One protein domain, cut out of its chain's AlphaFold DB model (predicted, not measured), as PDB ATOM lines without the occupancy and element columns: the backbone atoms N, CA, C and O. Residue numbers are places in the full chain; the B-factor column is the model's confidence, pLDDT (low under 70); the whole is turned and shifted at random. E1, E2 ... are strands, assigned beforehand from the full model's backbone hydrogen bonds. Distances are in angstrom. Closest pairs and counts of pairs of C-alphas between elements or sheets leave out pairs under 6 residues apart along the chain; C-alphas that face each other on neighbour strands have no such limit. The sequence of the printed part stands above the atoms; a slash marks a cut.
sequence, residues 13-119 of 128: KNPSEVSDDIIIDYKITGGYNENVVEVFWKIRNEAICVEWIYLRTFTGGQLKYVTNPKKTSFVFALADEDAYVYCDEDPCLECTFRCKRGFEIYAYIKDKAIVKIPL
ATOM      1  N   LYS A  13      24.666  19.238  55.571       95.81
ATOM      2  CA  LYS A  13      26.110  19.442  55.406       95.81
ATOM      3  C   LYS A  13      26.412  20.154  54.094       95.81
ATOM      4  O   LYS A  13      25.676  19.996  53.116       95.81
ATOM      5  N   ASN A  14      27.510  20.896  54.054       94.44
ATOM      6  CA  ASN A  14      28.050  21.438  52.814       94.44
ATOM      7  C   ASN A  14      28.784  20.347  52.013       94.44
ATOM      8  O   ASN A  14      29.275  19.375  52.595       94.44
ATOM      9  N   PRO A  15      28.941  20.506  50.688       93.75
ATOM     10  CA  PRO A  15      29.614  19.510  49.848       93.75
ATOM     11  C   PRO A  15      31.072  19.255  50.250       93.75
ATOM     12  O   PRO A  15      31.556  18.130  50.152       93.75
ATOM     13  N   SER A  16      31.764  20.280  50.754       93.44
ATOM     14  CA  SER A  16      33.144  20.178  51.244       93.44
ATOM     15  C   SER A  16      33.286  19.299  52.489       93.44
ATOM     16  O   SER A  16      34.360  18.775  52.739       93.44
ATOM     17  N   GLU A  17      32.223  19.124  53.274       94.31
ATOM     18  CA  GLU A  17      32.253  18.312  54.499       94.31
ATOM     19  C   GLU A  17      32.119  16.809  54.218       94.31
ATOM     20  O   GLU A  17      32.327  15.989  55.107       94.31
ATOM     21  N   VAL A  18      31.739  16.439  52.991       93.38
ATOM     22  CA  VAL A  18      31.551  15.043  52.564       93.38
ATOM     23  C   VAL A  18      32.463  14.653  51.400       93.38
ATOM     24  O   VAL A  18      32.382  13.525  50.913       93.38
ATOM     25  N   SER A  19      33.346  15.559  50.960       92.69
ATOM     26  CA  SER A  19      34.139  15.402  49.736       92.69
ATOM     27  C   SER A  19      35.098  14.215  49.754       92.69
ATOM     28  O   SER A  19      35.466  13.715  48.689       92.69
ATOM     29  N   ASP A  20      35.509  13.754  50.935       93.38
ATOM     30  CA  ASP A  20      36.359  12.566  51.077       93.38
ATOM     31  C   ASP A  20      35.627  11.296  50.639       93.38
ATOM     32  O   ASP A  20      36.226  10.411  50.029       93.38
ATOM     33  N   ASP A  21      34.313  11.242  50.853       93.56
ATOM     34  CA  ASP A  21      33.513  10.069  50.534       93.56
ATOM     35  C   ASP A  21      32.726  10.192  49.223       93.56
ATOM     36  O   ASP A  21      32.528   9.196  48.521       93.56
ATOM     37  N   ILE A  22      32.242  11.390  48.890       94.75
ATOM     38  CA  ILE A  22      31.438  11.641  47.693       94.75
ATOM     39  C   ILE A  22      31.605  13.083  47.219       94.75
ATOM     40  O   ILE A  22      31.555  14.030  47.998       94.75
ATOM     41  N   ILE A  23      31.758  13.254  45.911       96.19
ATOM     42  CA  ILE A  23      31.661  14.566  45.268       96.19
ATOM     43  C   ILE A  23      30.271  14.669  44.667       96.19
ATOM     44  O   ILE A  23      29.894  13.795  43.891       96.19
ATOM     45  N   ILE A  24      29.535  15.723  44.999       95.81
ATOM     46  CA  ILE A  24      28.246  16.041  44.384       95.81
ATOM     47  C   ILE A  24      28.369  17.433  43.795       95.81
ATOM     48  O   ILE A  24      28.818  18.359  44.474       95.81
ATOM     49  N   ASP A  25      27.992  17.560  42.535       95.12
ATOM     50  CA  ASP A  25      28.089  18.805  41.803       95.12
ATOM     51  C   ASP A  25      26.936  18.934  40.800       95.12
ATOM     52  O   ASP A  25      26.124  18.016  40.635       95.12
ATOM     53  N   TYR A  26      26.823  20.089  40.160       94.56
ATOM     54  CA  TYR A  26      25.807  20.355  39.161       94.56
ATOM     55  C   TYR A  26      26.369  21.147  37.984       94.56
ATOM     56  O   TYR A  26      27.446  21.733  38.058       94.56
ATOM     57  N   LYS A  27      25.611  21.157  36.892       90.25
ATOM     58  CA  LYS A  27      25.745  22.126  35.803       90.25
ATOM     59  C   LYS A  27      24.363  22.540  35.320       90.25
ATOM     60  O   LYS A  27      23.409  21.759  35.409       90.25
ATOM     61  N   ILE A  28      24.267  23.747  34.785       88.50
ATOM     62  CA  ILE A  28      23.048  24.252  34.151       88.50
ATOM     63  C   ILE A  28      23.260  24.244  32.638       88.50
ATOM     64  O   ILE A  28      24.279  24.723  32.149       88.50
ATOM     65  N   THR A  29      22.314  23.691  31.888       85.06
ATOM     66  CA  THR A  29      22.375  23.632  30.418       85.06
ATOM     67  C   THR A  29      21.020  23.952  29.804       85.06
ATOM     68  O   THR A  29      19.997  23.756  30.455       85.06
ATOM     69  N   GLY A  30      21.002  24.376  28.543       79.19
ATOM     70  CA  GLY A  30      19.793  24.813  27.846       79.19
ATOM     71  C   GLY A  30      19.692  26.335  27.776       79.19
ATOM     72  O   GLY A  30      20.535  27.045  28.328       79.19
ATOM     73  N   GLY A  31      18.655  26.796  27.084       71.25
ATOM     74  CA  GLY A  31      18.456  28.198  26.755       71.25
ATOM     75  C   GLY A  31      17.589  28.957  27.759       71.25
ATOM     76  O   GLY A  31      17.274  28.496  28.860       71.25
ATOM     77  N   TYR A  32      17.176  30.151  27.339       68.81
ATOM     78  CA  TYR A  32      16.453  31.103  28.181       68.81
ATOM     79  C   TYR A  32      15.092  30.581  28.679       68.81
ATOM     80  O   TYR A  32      14.812  30.604  29.877       68.81
ATOM     81  N   ASN A  33      14.266  30.065  27.763       72.69
ATOM     82  CA  ASN A  33      12.895  29.630  28.067       72.69
ATOM     83  C   ASN A  33      12.830  28.223  28.674       72.69
ATOM     84  O   ASN A  33      11.867  27.873  29.350       72.69
ATOM     85  N   GLU A  34      13.845  27.405  28.400       80.06
ATOM     86  CA  GLU A  34      13.894  25.994  28.758       80.06
ATOM     87  C   GLU A  34      15.334  25.645  29.133       80.06
ATOM     88  O   GLU A  34      16.217  25.555  28.275       80.06
ATOM     89  N   ASN A  35      15.580  25.444  30.425       85.88
ATOM     90  CA  ASN A  35      16.876  24.992  30.918       85.88
ATOM     91  C   ASN A  35      16.721  23.795  31.845       85.88
ATOM     92  O   ASN A  35      15.640  23.442  32.309       85.88
ATOM     93  N   VAL A  36      17.835  23.122  32.079       91.00
ATOM     94  CA  VAL A  36      17.904  21.951  32.931       91.00
ATOM     95  C   VAL A  36      19.065  22.077  33.897       91.00
ATOM     96  O   VAL A  36      20.126  22.607  33.565       91.00
ATOM     97  N   VAL A  37      18.869  21.541  35.094       93.44
ATOM     98  CA  VAL A  37      19.931  21.345  36.078       93.44
ATOM     99  C   VAL A  37      20.307  19.873  36.039       93.44
ATOM    100  O   VAL A  37      19.507  19.016  36.423       93.44
ATOM    101  N   GLU A  38      21.512  19.557  35.576       95.50
ATOM    102  CA  GLU A  38      22.070  18.219  35.750       95.50
ATOM    103  C   GLU A  38      22.856  18.182  37.058       95.50
ATOM    104  O   GLU A  38      23.882  18.841  37.186       95.50
ATOM    105  N   VAL A  39      22.380  17.391  38.016       97.25
ATOM    106  CA  VAL A  39      23.092  17.072  39.256       97.25
ATOM    107  C   VAL A  39      23.806  15.751  39.057       97.25
ATOM    108  O   VAL A  39      23.168  14.756  38.711       97.25
ATOM    109  N   PHE A  40      25.105  15.714  39.304       96.94
ATOM    110  CA  PHE A  40      25.919  14.517  39.165       96.94
ATOM    111  C   PHE A  40      26.758  14.279  40.413       96.94
ATOM    112  O   PHE A  40      27.087  15.195  41.166       96.94
ATOM    113  N   TRP A  41      27.096  13.021  40.654       96.44
ATOM    114  CA  TRP A  41      27.894  12.634  41.802       96.44
ATOM    115  C   TRP A  41      28.892  11.537  41.464       96.44
ATOM    116  O   TRP A  41      28.676  10.686  40.599       96.44
ATOM    117  N   LYS A  42      30.006  11.550  42.193       95.44
ATOM    118  CA  LYS A  42      31.061  10.545  42.132       95.44
ATOM    119  C   LYS A  42      31.324  10.018  43.532       95.44
ATOM    120  O   LYS A  42      31.862  10.731  44.378       95.44
ATOM    121  N   ILE A  43      30.965   8.758  43.749       93.62
ATOM    122  CA  ILE A  43      31.241   8.037  44.990       93.62
ATOM    123  C   ILE A  43      32.736   7.695  45.029       93.62
ATOM    124  O   ILE A  43      33.290   7.199  44.047       93.62
ATOM    125  N   ARG A  44      33.395   8.006  46.147       93.31
ATOM    126  CA  ARG A  44      34.785   7.628  46.457       93.31
ATOM    127  C   ARG A  44      34.840   6.510  47.495       93.31
ATOM    128  O   ARG A  44      35.727   5.668  47.428       93.31
ATOM    129  N   ASN A  45      33.878   6.496  48.414       91.31
ATOM    130  CA  ASN A  45      33.701   5.456  49.418       91.31
ATOM    131  C   ASN A  45      32.471   4.600  49.077       91.31
ATOM    132  O   ASN A  45      31.345   5.077  49.181       91.31
ATOM    133  N   GLU A  46      32.675   3.338  48.698       87.12
ATOM    134  CA  GLU A  46      31.600   2.423  48.275       87.12
ATOM    135  C   GLU A  46      30.571   2.105  49.376       87.12
ATOM    136  O   GLU A  46      29.481   1.627  49.070       87.12
ATOM    137  N   ALA A  47      30.866   2.412  50.645       89.06
ATOM    138  CA  ALA A  47      29.896   2.299  51.736       89.06
ATOM    139  C   ALA A  47      28.787   3.371  51.675       89.06
ATOM    140  O   ALA A  47      27.818   3.303  52.430       89.06
ATOM    141  N   ILE A  48      28.925   4.376  50.803       89.12
ATOM    142  CA  ILE A  48      27.948   5.446  50.620       89.12
ATOM    143  C   ILE A  48      26.939   5.103  49.530       89.12
ATOM    144  O   ILE A  48      27.292   4.685  48.431       89.12
ATOM    145  N   CYS A  49      25.674   5.413  49.811       92.25
ATOM    146  CA  CYS A  49      24.597   5.376  48.836       92.25
ATOM    147  C   CYS A  49      23.820   6.697  48.856       92.25
ATOM    148  O   CYS A  49      23.403   7.163  49.918       92.25
ATOM    149  N   VAL A  50      23.620   7.291  47.680       95.38
ATOM    150  CA  VAL A  50      22.686   8.408  47.493       95.38
ATOM    151  C   VAL A  50      21.304   7.808  47.262       95.38
ATOM    152  O   VAL A  50      21.148   7.036  46.321       95.38
ATOM    153  N   GLU A  51      20.305   8.147  48.079       96.38
ATOM    154  CA  GLU A  51      18.950   7.585  47.913       96.38
ATOM    155  C   GLU A  51      18.022   8.494  47.116       96.38
ATOM    156  O   GLU A  51      17.164   8.016  46.374       96.38
ATOM    157  N   TRP A  52      18.174   9.809  47.252       97.56
ATOM    158  CA  TRP A  52      17.376  10.766  46.503       97.56
ATOM    159  C   TRP A  52      18.086  12.103  46.346       97.56
ATOM    160  O   TRP A  52      18.924  12.493  47.162       97.56
ATOM    161  N   ILE A  53      17.705  12.807  45.284       98.25
ATOM    162  CA  ILE A  53      18.067  14.196  45.024       98.25
ATOM    163  C   ILE A  53      16.775  15.010  44.935       98.25
ATOM    164  O   ILE A  53      15.842  14.624  44.228       98.25
ATOM    165  N   TYR A  54      16.730  16.138  45.634       98.31
ATOM    166  CA  TYR A  54      15.651  17.112  45.593       98.31
ATOM    167  C   TYR A  54      16.185  18.450  45.088       98.31
ATOM    168  O   TYR A  54      17.148  18.974  45.643       98.31
ATOM    169  N   LEU A  55      15.570  19.005  44.049       97.94
ATOM    170  CA  LEU A  55      15.818  20.370  43.598       97.94
ATOM    171  C   LEU A  55      14.691  21.263  44.109       97.94
ATOM    172  O   LEU A  55      13.539  21.062  43.732       97.94
ATOM    173  N   ARG A  56      15.030  22.248  44.935       96.44
ATOM    174  CA  ARG A  56      14.133  23.307  45.390       96.44
ATOM    175  C   ARG A  56      14.323  24.549  44.526       96.44
ATOM    176  O   ARG A  56      15.454  25.001  44.336       96.44
ATOM    177  N   THR A  57      13.218  25.108  44.065       93.62
ATOM    178  CA  THR A  57      13.136  26.308  43.227       93.62
ATOM    179  C   THR A  57      12.193  27.335  43.871       93.62
ATOM    180  O   THR A  57      11.779  27.154  45.023       93.62
ATOM    181  N   PHE A  58      11.857  28.428  43.174       86.06
ATOM    182  CA  PHE A  58      10.882  29.396  43.693       86.06
ATOM    183  C   PHE A  58       9.447  28.886  43.579       86.06
ATOM    184  O   PHE A  58       8.650  29.126  44.487       86.06
ATOM    185  N   THR A  59       9.130  28.154  42.509       89.06
ATOM    186  CA  THR A  59       7.769  27.641  42.284       89.06
ATOM    187  C   THR A  59       7.472  26.345  43.044       89.06
ATOM    188  O   THR A  59       6.313  25.954  43.186       89.06
ATOM    189  N   GLY A  60       8.497  25.675  43.581       91.62
ATOM    190  CA  GLY A  60       8.331  24.458  44.365       91.62
ATOM    191  C   GLY A  60       9.592  23.609  44.391       91.62
ATOM    192  O   GLY A  60      10.672  24.070  44.757       91.62
ATOM    193  N   GLY A  61       9.459  22.330  44.049       94.50
ATOM    194  CA  GLY A  61      10.625  21.480  43.879       94.50
ATOM    195  C   GLY A  61      10.320  20.108  43.309       94.50
ATOM    196  O   GLY A  61       9.176  19.660  43.258       94.50
ATOM    197  N   GLN A  62      11.377  19.434  42.881       97.31
ATOM    198  CA  GLN A  62      11.335  18.151  42.193       97.31
ATOM    199  C   GLN A  62      12.172  17.130  42.961       97.31
ATOM    200  O   GLN A  62      13.339  17.384  43.246       97.31
ATOM    201  N   LEU A  63      11.602  15.961  43.262       97.88
ATOM    202  CA  LEU A  63      12.280  14.863  43.959       97.88
ATOM    203  C   LEU A  63      12.524  13.692  43.004       97.88
ATOM    204  O   LEU A  63      11.609  13.254  42.306       97.88
ATOM    205  N   LYS A  64      13.743  13.149  42.999       98.00
ATOM    206  CA  LYS A  64      14.104  11.947  42.239       98.00
ATOM    207  C   LYS A  64      14.811  10.938  43.132       98.00
ATOM    208  O   LYS A  64      15.874  11.228  43.674       98.00
ATOM    209  N   TYR A  65      14.231   9.745  43.241       97.62
ATOM    210  CA  TYR A  65      14.820   8.614  43.956       97.62
ATOM    211  C   TYR A  65      15.820   7.862  43.075       97.62
ATOM    212  O   TYR A  65      15.551   7.572  41.904       97.62
ATOM    213  N   VAL A  66      16.965   7.510  43.649       96.19
ATOM    214  CA  VAL A  66      17.990   6.667  43.034       96.19
ATOM    215  C   VAL A  66      17.554   5.209  43.158       96.19
ATOM    216  O   VAL A  66      17.810   4.535  44.146       96.19
ATOM    217  N   THR A  67      16.870   4.707  42.133       93.00
ATOM    218  CA  THR A  67      16.423   3.303  42.080       93.00
ATOM    219  C   THR A  67      17.468   2.358  41.488       93.00
ATOM    220  O   THR A  67      17.399   1.149  41.690       93.00
ATOM    221  N   ASN A  68      18.446   2.894  40.754       91.81
ATOM    222  CA  ASN A  68      19.557   2.142  40.180       91.81
ATOM    223  C   ASN A  68      20.867   2.566  40.869       91.81
ATOM    224  O   ASN A  68      21.295   3.701  40.644       91.81
ATOM    225  N   PRO A  69      21.545   1.676  41.618       84.00
ATOM    226  CA  PRO A  69      22.803   1.987  42.304       84.00
ATOM    227  C   PRO A  69      23.941   2.449  41.383       84.00
ATOM    228  O   PRO A  69      24.863   3.117  41.831       84.00
ATOM    229  N   LYS A  70      23.886   2.112  40.086       87.75
ATOM    230  CA  LYS A  70      24.876   2.557  39.090       87.75
ATOM    231  C   LYS A  70      24.611   3.969  38.565       87.75
ATOM    232  O   LYS A  70      25.393   4.470  37.762       87.75
ATOM    233  N   LYS A  71      23.484   4.585  38.930       92.50
ATOM    234  CA  LYS A  71      23.133   5.926  38.468       92.50
ATOM    235  C   LYS A  71      24.014   6.954  39.171       92.50
ATOM    236  O   LYS A  71      24.192   6.896  40.381       92.50
ATOM    237  N   THR A  72      24.542   7.889  38.392       94.94
ATOM    238  CA  THR A  72      25.494   8.909  38.857       94.94
ATOM    239  C   THR A  72      25.065  10.331  38.511       94.94
ATOM    240  O   THR A  72      25.790  11.272  38.820       94.94
ATOM    241  N   SER A  73      23.903  10.512  37.872       97.12
ATOM    242  CA  SER A  73      23.324  11.834  37.640       97.12
ATOM    243  C   SER A  73      21.801  11.824  37.504       97.12
ATOM    244  O   SER A  73      21.172  10.806  37.179       97.12
ATOM    245  N   PHE A  74      21.202  12.988  37.745       97.88
ATOM    246  CA  PHE A  74      19.820  13.315  37.431       97.88
ATOM    247  C   PHE A  74      19.737  14.663  36.726       97.88
ATOM    248  O   PHE A  74      20.364  15.628  37.139       97.88
ATOM    249  N   VAL A  75      18.876  14.731  35.715       96.38
ATOM    250  CA  VAL A  75      18.499  15.977  35.043       96.38
ATOM    251  C   VAL A  75      17.161  16.447  35.596       96.38
ATOM    252  O   VAL A  75      16.218  15.656  35.634       96.38
ATOM    253  N   PHE A  76      17.059  17.703  36.003       95.75
ATOM    254  CA  PHE A  76      15.828  18.361  36.436       95.75
ATOM    255  C   PHE A  76      15.464  19.431  35.417       95.75
ATOM    256  O   PHE A  76      16.282  20.300  35.134       95.75
ATOM    257  N   ALA A  77      14.264  19.348  34.848       92.81
ATOM    258  CA  ALA A  77      13.803  20.329  33.875       92.81
ATOM    259  C   ALA A  77      13.261  21.560  34.597       92.81
ATOM    260  O   ALA A  77      12.528  21.417  35.574       92.81
ATOM    261  N   LEU A  78      13.619  22.745  34.125       90.00
ATOM    262  CA  LEU A  78      13.088  24.019  34.580       90.00
ATOM    263  C   LEU A  78      12.293  24.635  33.429       90.00
ATOM    264  O   LEU A  78      12.740  24.624  32.282       90.00
ATOM    265  N   ALA A  79      11.117  25.154  33.750       82.75
ATOM    266  CA  ALA A  79      10.213  25.804  32.813       82.75
ATOM    267  C   ALA A  79       9.616  27.049  33.475       82.75
ATOM    268  O   ALA A  79       9.693  27.206  34.699       82.75
ATOM    269  N   ASP A  80       9.030  27.914  32.657       83.88
ATOM    270  CA  ASP A  80       8.344  29.128  33.090       83.88
ATOM    271  C   ASP A  80       9.184  29.958  34.078       83.88
ATOM    272  O   ASP A  80      10.364  30.211  33.833       83.88
ATOM    273  N   GLU A  81       8.603  30.389  35.200       80.69
ATOM    274  CA  GLU A  81       9.262  31.230  36.208       80.69
ATOM    275  C   GLU A  81      10.598  30.651  36.695       80.69
ATOM    276  O   GLU A  81      11.537  31.405  36.962       80.69
ATOM    277  N   ASP A  82      10.723  29.322  36.755       81.75
ATOM    278  CA  ASP A  82      11.973  28.684  37.151       81.75
ATOM    279  C   ASP A  82      13.011  28.649  36.023       81.75
ATOM    280  O   ASP A  82      14.208  28.534  36.308       81.75
ATOM    281  N   ALA A  83      12.597  28.758  34.756       75.06
ATOM    282  CA  ALA A  83      13.492  28.884  33.607       75.06
ATOM    283  C   ALA A  83      13.970  30.328  33.401       75.06
ATOM    284  O   ALA A  83      15.189  30.513  33.316       75.06
ATOM    285  N   TYR A  84      13.060  31.313  33.443       66.75
ATOM    286  CA  TYR A  84      13.242  32.732  33.056       66.75
ATOM    287  C   TYR A  84      14.218  33.558  33.904       66.75
ATOM    288  O   TYR A  84      14.246  34.790  33.827       66.75
ATOM    289  N   VAL A  85      15.024  32.923  34.748       63.84
ATOM    290  CA  VAL A  85      15.876  33.656  35.675       63.84
ATOM    291  C   VAL A  85      17.042  34.319  34.925       63.84
ATOM    292  O   VAL A  85      18.045  33.681  34.643       63.84
ATOM    293  N   TYR A  86      16.862  35.596  34.569       62.75
ATOM    294  CA  TYR A  86      17.815  36.666  34.205       62.75
ATOM    295  C   TYR A  86      19.062  36.355  33.341       62.75
ATOM    296  O   TYR A  86      19.998  37.154  33.352       62.75
ATOM    297  N   CYS A  87      19.133  35.240  32.610       68.75
ATOM    298  CA  CYS A  87      20.308  34.885  31.807       68.75
ATOM    299  C   CYS A  87      19.903  34.348  30.433       68.75
ATOM    300  O   CYS A  87      19.375  33.243  30.350       68.75
ATOM    301  N   ASP A  88      20.203  35.114  29.382       69.56
ATOM    302  CA  ASP A  88      19.931  34.760  27.979       69.56
ATOM    303  C   ASP A  88      21.050  33.903  27.346       69.56
ATOM    304  O   ASP A  88      20.970  33.551  26.171       69.56
ATOM    305  N   GLU A  89      22.107  33.573  28.101       71.19
ATOM    306  CA  GLU A  89      23.231  32.762  27.616       71.19
ATOM    307  C   GLU A  89      22.819  31.298  27.398       71.19
ATOM    308  O   GLU A  89      22.284  30.656  28.305       71.19
ATOM    309  N   ASP A  90      23.148  30.752  26.225       70.25
ATOM    310  CA  ASP A  90      22.961  29.340  25.881       70.25
ATOM    311  C   ASP A  90      24.289  28.726  25.384       70.25
ATOM    312  O   ASP A  90      24.735  29.042  24.276       70.25
ATOM    313  N   PRO A  91      24.953  27.856  26.175       75.44
ATOM    314  CA  PRO A  91      24.554  27.384  27.502       75.44
ATOM    315  C   PRO A  91      24.813  28.426  28.603       75.44
ATOM    316  O   PRO A  91      25.716  29.255  28.501       75.44
ATOM    317  N   CYS A  92      24.077  28.318  29.711       79.62
ATOM    318  CA  CYS A  92      24.293  29.151  30.893       79.62
ATOM    319  C   CYS A  92      25.767  29.148  31.343       79.62
ATOM    320  O   CYS A  92      26.343  28.097  31.624       79.62
ATOM    321  N   LEU A  93      26.360  30.337  31.481       77.00
ATOM    322  CA  LEU A  93      27.770  30.497  31.861       77.00
ATOM    323  C   LEU A  93      28.023  30.507  33.377       77.00
ATOM    324  O   LEU A  93      29.155  30.743  33.794       77.00
ATOM    325  N   GLU A  94      26.987  30.314  34.204       77.81
ATOM    326  CA  GLU A  94      27.078  30.430  35.671       77.81
ATOM    327  C   GLU A  94      27.774  31.746  36.080       77.81
ATOM    328  O   GLU A  94      28.775  31.779  36.790       77.81
ATOM    329  N   CYS A  95      27.285  32.855  35.522       70.38
ATOM    330  CA  CYS A  95      27.952  34.155  35.526       70.38
ATOM    331  C   CYS A  95      27.726  34.968  36.817       70.38
ATOM    332  O   CYS A  95      27.004  34.571  37.734       70.38
ATOM    333  N   THR A  96      28.303  36.173  36.867       69.75
ATOM    334  CA  THR A  96      28.189  37.116  37.997       69.75
ATOM    335  C   THR A  96      26.750  37.434  38.399       69.75
ATOM    336  O   THR A  96      26.492  37.701  39.571       69.75
ATOM    337  N   PHE A  97      25.802  37.364  37.461       69.19
ATOM    338  CA  PHE A  97      24.392  37.642  37.730       69.19
ATOM    339  C   PHE A  97      23.696  36.561  38.564       69.19
ATOM    340  O   PHE A  97      22.625  36.835  39.099       69.19
ATOM    341  N   ARG A  98      24.300  35.369  38.720       74.75
ATOM    342  CA  ARG A  98      23.783  34.256  39.540       74.75
ATOM    343  C   ARG A  98      22.292  34.023  39.314       74.75
ATOM    344  O   ARG A  98      21.501  34.091  40.253       74.75
ATOM    345  N   CYS A  99      21.919  33.758  38.065       79.88
ATOM    346  CA  CYS A  99      20.527  33.586  37.671       79.88
ATOM    347  C   CYS A  99      19.760  32.669  38.628       79.88
ATOM    348  O   CYS A  99      18.746  33.073  39.155       79.88
ATOM    349  N   LYS A 100      20.261  31.489  38.988       86.75
ATOM    350  CA  LYS A 100      19.517  30.565  39.867       86.75
ATOM    351  C   LYS A 100      19.705  30.812  41.374       86.75
ATOM    352  O   LYS A 100      19.459  29.918  42.183       86.75
ATOM    353  N   ARG A 101      20.114  32.019  41.787       86.81
ATOM    354  CA  ARG A 101      20.276  32.368  43.206       86.81
ATOM    355  C   ARG A 101      18.984  32.101  43.978       86.81
ATOM    356  O   ARG A 101      17.928  32.615  43.632       86.81
ATOM    357  N   GLY A 102      19.102  31.352  45.071       88.56
ATOM    358  CA  GLY A 102      17.969  30.937  45.902       88.56
ATOM    359  C   GLY A 102      17.447  29.534  45.586       88.56
ATOM    360  O   GLY A 102      16.692  28.994  46.390       88.56
ATOM    361  N   PHE A 103      17.881  28.917  44.482       93.75
ATOM    362  CA  PHE A 103      17.628  27.502  44.224       93.75
ATOM    363  C   PHE A 103      18.626  26.659  45.017       93.75
ATOM    364  O   PHE A 103      19.786  27.040  45.215       93.75
ATOM    365  N   GLU A 104      18.179  25.490  45.465       96.50
ATOM    366  CA  GLU A 104      18.947  24.626  46.357       96.50
ATOM    367  C   GLU A 104      18.774  23.161  45.941       96.50
ATOM    368  O   GLU A 104      17.655  22.662  45.831       96.50
ATOM    369  N   ILE A 105      19.880  22.448  45.737       97.81
ATOM    370  CA  ILE A 105      19.889  20.987  45.640       97.81
ATOM    371  C   ILE A 105      20.089  20.406  47.034       97.81
ATOM    372  O   ILE A 105      20.958  20.841  47.790       97.81
ATOM    373  N   TYR A 106      19.327  19.365  47.332       97.94
ATOM    374  CA  TYR A 106      19.492  18.520  48.500       97.94
ATOM    375  C   TYR A 106      19.727  17.085  48.051       97.94
ATOM    376  O   TYR A 106      18.935  16.532  47.292       97.94
ATOM    377  N   ALA A 107      20.800  16.471  48.528       97.50
ATOM    378  CA  ALA A 107      21.124  15.080  48.254       97.50
ATOM    379  C   ALA A 107      21.151  14.297  49.559       97.50
ATOM    380  O   ALA A 107      21.929  14.625  50.456       97.50
ATOM    381  N   TYR A 108      20.325  13.264  49.678       97.19
ATOM    382  CA  TYR A 108      20.353  12.412  50.858       97.19
ATOM    383  C   TYR A 108      21.307  11.249  50.669       97.19
ATOM    384  O   TYR A 108      21.154  10.429  49.760       97.19
ATOM    385  N   ILE A 109      22.281  11.196  51.568       94.00
ATOM    386  CA  ILE A 109      23.177  10.072  51.740       94.00
ATOM    387  C   ILE A 109      22.613   9.208  52.857       94.00
ATOM    388  O   ILE A 109      22.520   9.662  54.005       94.00
ATOM    389  N   LYS A 110      22.286   7.964  52.506       91.50
ATOM    390  CA  LYS A 110      21.689   6.988  53.410       91.50
ATOM    391  C   LYS A 110      22.418   6.939  54.753       91.50
ATOM    392  O   LYS A 110      23.638   6.787  54.779       91.50
ATOM    393  N   ASP A 111      21.654   7.072  55.837       85.81
ATOM    394  CA  ASP A 111      22.099   6.927  57.229       85.81
ATOM    395  C   ASP A 111      23.284   7.833  57.622       85.81
ATOM    396  O   ASP A 111      23.973   7.575  58.610       85.81
ATOM    397  N   LYS A 112      23.552   8.905  56.855       84.88
ATOM    398  CA  LYS A 112      24.733   9.754  57.064       84.88
ATOM    399  C   LYS A 112      24.421  11.241  57.124       84.88
ATOM    400  O   LYS A 112      24.814  11.897  58.088       84.88
ATOM    401  N   ALA A 113      23.818  11.805  56.076       91.50
ATOM    402  CA  ALA A 113      23.594  13.249  55.986       91.50
ATOM    403  C   ALA A 113      22.683  13.640  54.819       91.50
ATOM    404  O   ALA A 113      22.584  12.932  53.819       91.50
ATOM    405  N   ILE A 114      22.123  14.847  54.903       96.56
ATOM    406  CA  ILE A 114      21.618  15.577  53.739       96.56
ATOM    407  C   ILE A 114      22.689  16.585  53.323       96.56
ATOM    408  O   ILE A 114      23.117  17.402  54.132       96.56
ATOM    409  N   VAL A 115      23.127  16.548  52.071       97.19
ATOM    410  CA  VAL A 115      24.064  17.523  51.503       97.19
ATOM    411  C   VAL A 115      23.262  18.627  50.831       97.19
ATOM    412  O   VAL A 115      22.410  18.331  49.996       97.19
ATOM    413  N   LYS A 116      23.526  19.886  51.182       97.62
ATOM    414  CA  LYS A 116      22.879  21.062  50.591       97.62
ATOM    415  C   LYS A 116      23.850  21.774  49.649       97.62
ATOM    416  O   LYS A 116      24.949  22.130  50.064       97.62
ATOM    417  N   ILE A 117      23.438  22.014  48.407       96.44
ATOM    418  CA  ILE A 117      24.230  22.709  47.384       96.44
ATOM    419  C   ILE A 117      23.405  23.884  46.838       96.44
ATOM    420  O   ILE A 117      22.384  23.647  46.189       96.44
ATOM    421  N   PRO A 118      23.798  25.144  47.079       94.50
ATOM    422  CA  PRO A 118      23.114  26.289  46.486       94.50
ATOM    423  C   PRO A 118      23.487  26.439  44.999       94.50
ATOM    424  O   PRO A 118      24.661  26.318  44.641       94.50
ATOM    425  N   LEU A 119      22.513  26.742  44.133       91.12
ATOM    426  CA  LEU A 119      22.748  26.992  42.698       91.12
ATOM    427  C   LEU A 119      23.133  28.453  42.451       91.12
ATOM    428  O   LEU A 119      22.449  29.207  41.760       91.12
TER     429      LEU A 119
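AT A GLANCE: This is residues 13 to 119 of the 128 residues of an uncharacterized protein of Clostridium autoethanogenum DSM 10061 (UniProt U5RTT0). The domain is an elongated sandwich of two antiparallel sheets face to face, a layer of three strands, E1, E2 and E5, over a layer of four, E4, E3, E6 and E7. The strands of the two layers cross at 29 degrees, and the long link of residues 79 to 103, without a named element, lies toward one end of the sandwich. The printed part has 107 residues with seven named strands, E1 to E7 along the chain, and no named helix; the class is all strand, though under half of the residues, 48, are in named elements. The sheet orders are E1, E2, E5 and E4, E3, E6, E7. The whole is compact, with a radius of gyration of the C-alphas of 14.0 A and spans of 41 by 26 by 20 A.

HOW THE PARTS SIT: E1, residues 22 to 30, and E2, residues 35 to 43, form a hairpin; N 25 and O 40 are 2.9 A apart, within hydrogen-bond range. E3, residues 50 to 56, and E4, residues 61 to 65, form a hairpin in the other sheet, with N 55 and O 62 within hydrogen-bond range at 2.9 A. E5, residues 73 to 78, is the antiparallel neighbour of E2, with N 76 and O 37 at 2.8 A. E6, residues 104 to 109, is the antiparallel neighbour of E3, with N 54 and O 106 at 2.8 A. E7, residues 113 to 118, forms a hairpin with E6, with N 107 and O 115 at 2.9 A. The facing parts of the two sheets are 9.6 A apart centre to centre, and their best planes differ by 8 degrees. Between the sheets, the closest C-alphas of E4 and E5 are those of Gln 62 and Phe 76, 7.3 A apart, and those of E1 and E7 are Asp 25 and Ile 117, 7.8 A apart. E2 and E6 are only just apart, 8.1 A at the closest.

IN THESE COORDINATES: E1 begins at C-alpha 22, (31.438, 11.641, 47.693), and measures 26.5 A from first to last C-alpha. E2 measures 26.3 A and ends at C-alpha 43, (31.241, 8.037, 44.990). E3 measures 17.3 A, E4 13.5 A, E5 16.2 A, and E6 and E7 16.1 A each. E7 ends at C-alpha 118, (23.114, 26.289, 46.486).

THE WHOLE: The two C-alphas farthest apart, those of Ala 47 and Asp 88, are 41.4 A apart. The printed part has no cut. The link from E5 to E6, 25 residues, is long. The mean pLDDT of the printed part is 88.7; residue 32, residues 84 to 88 and residues 96 to 97 are under 70.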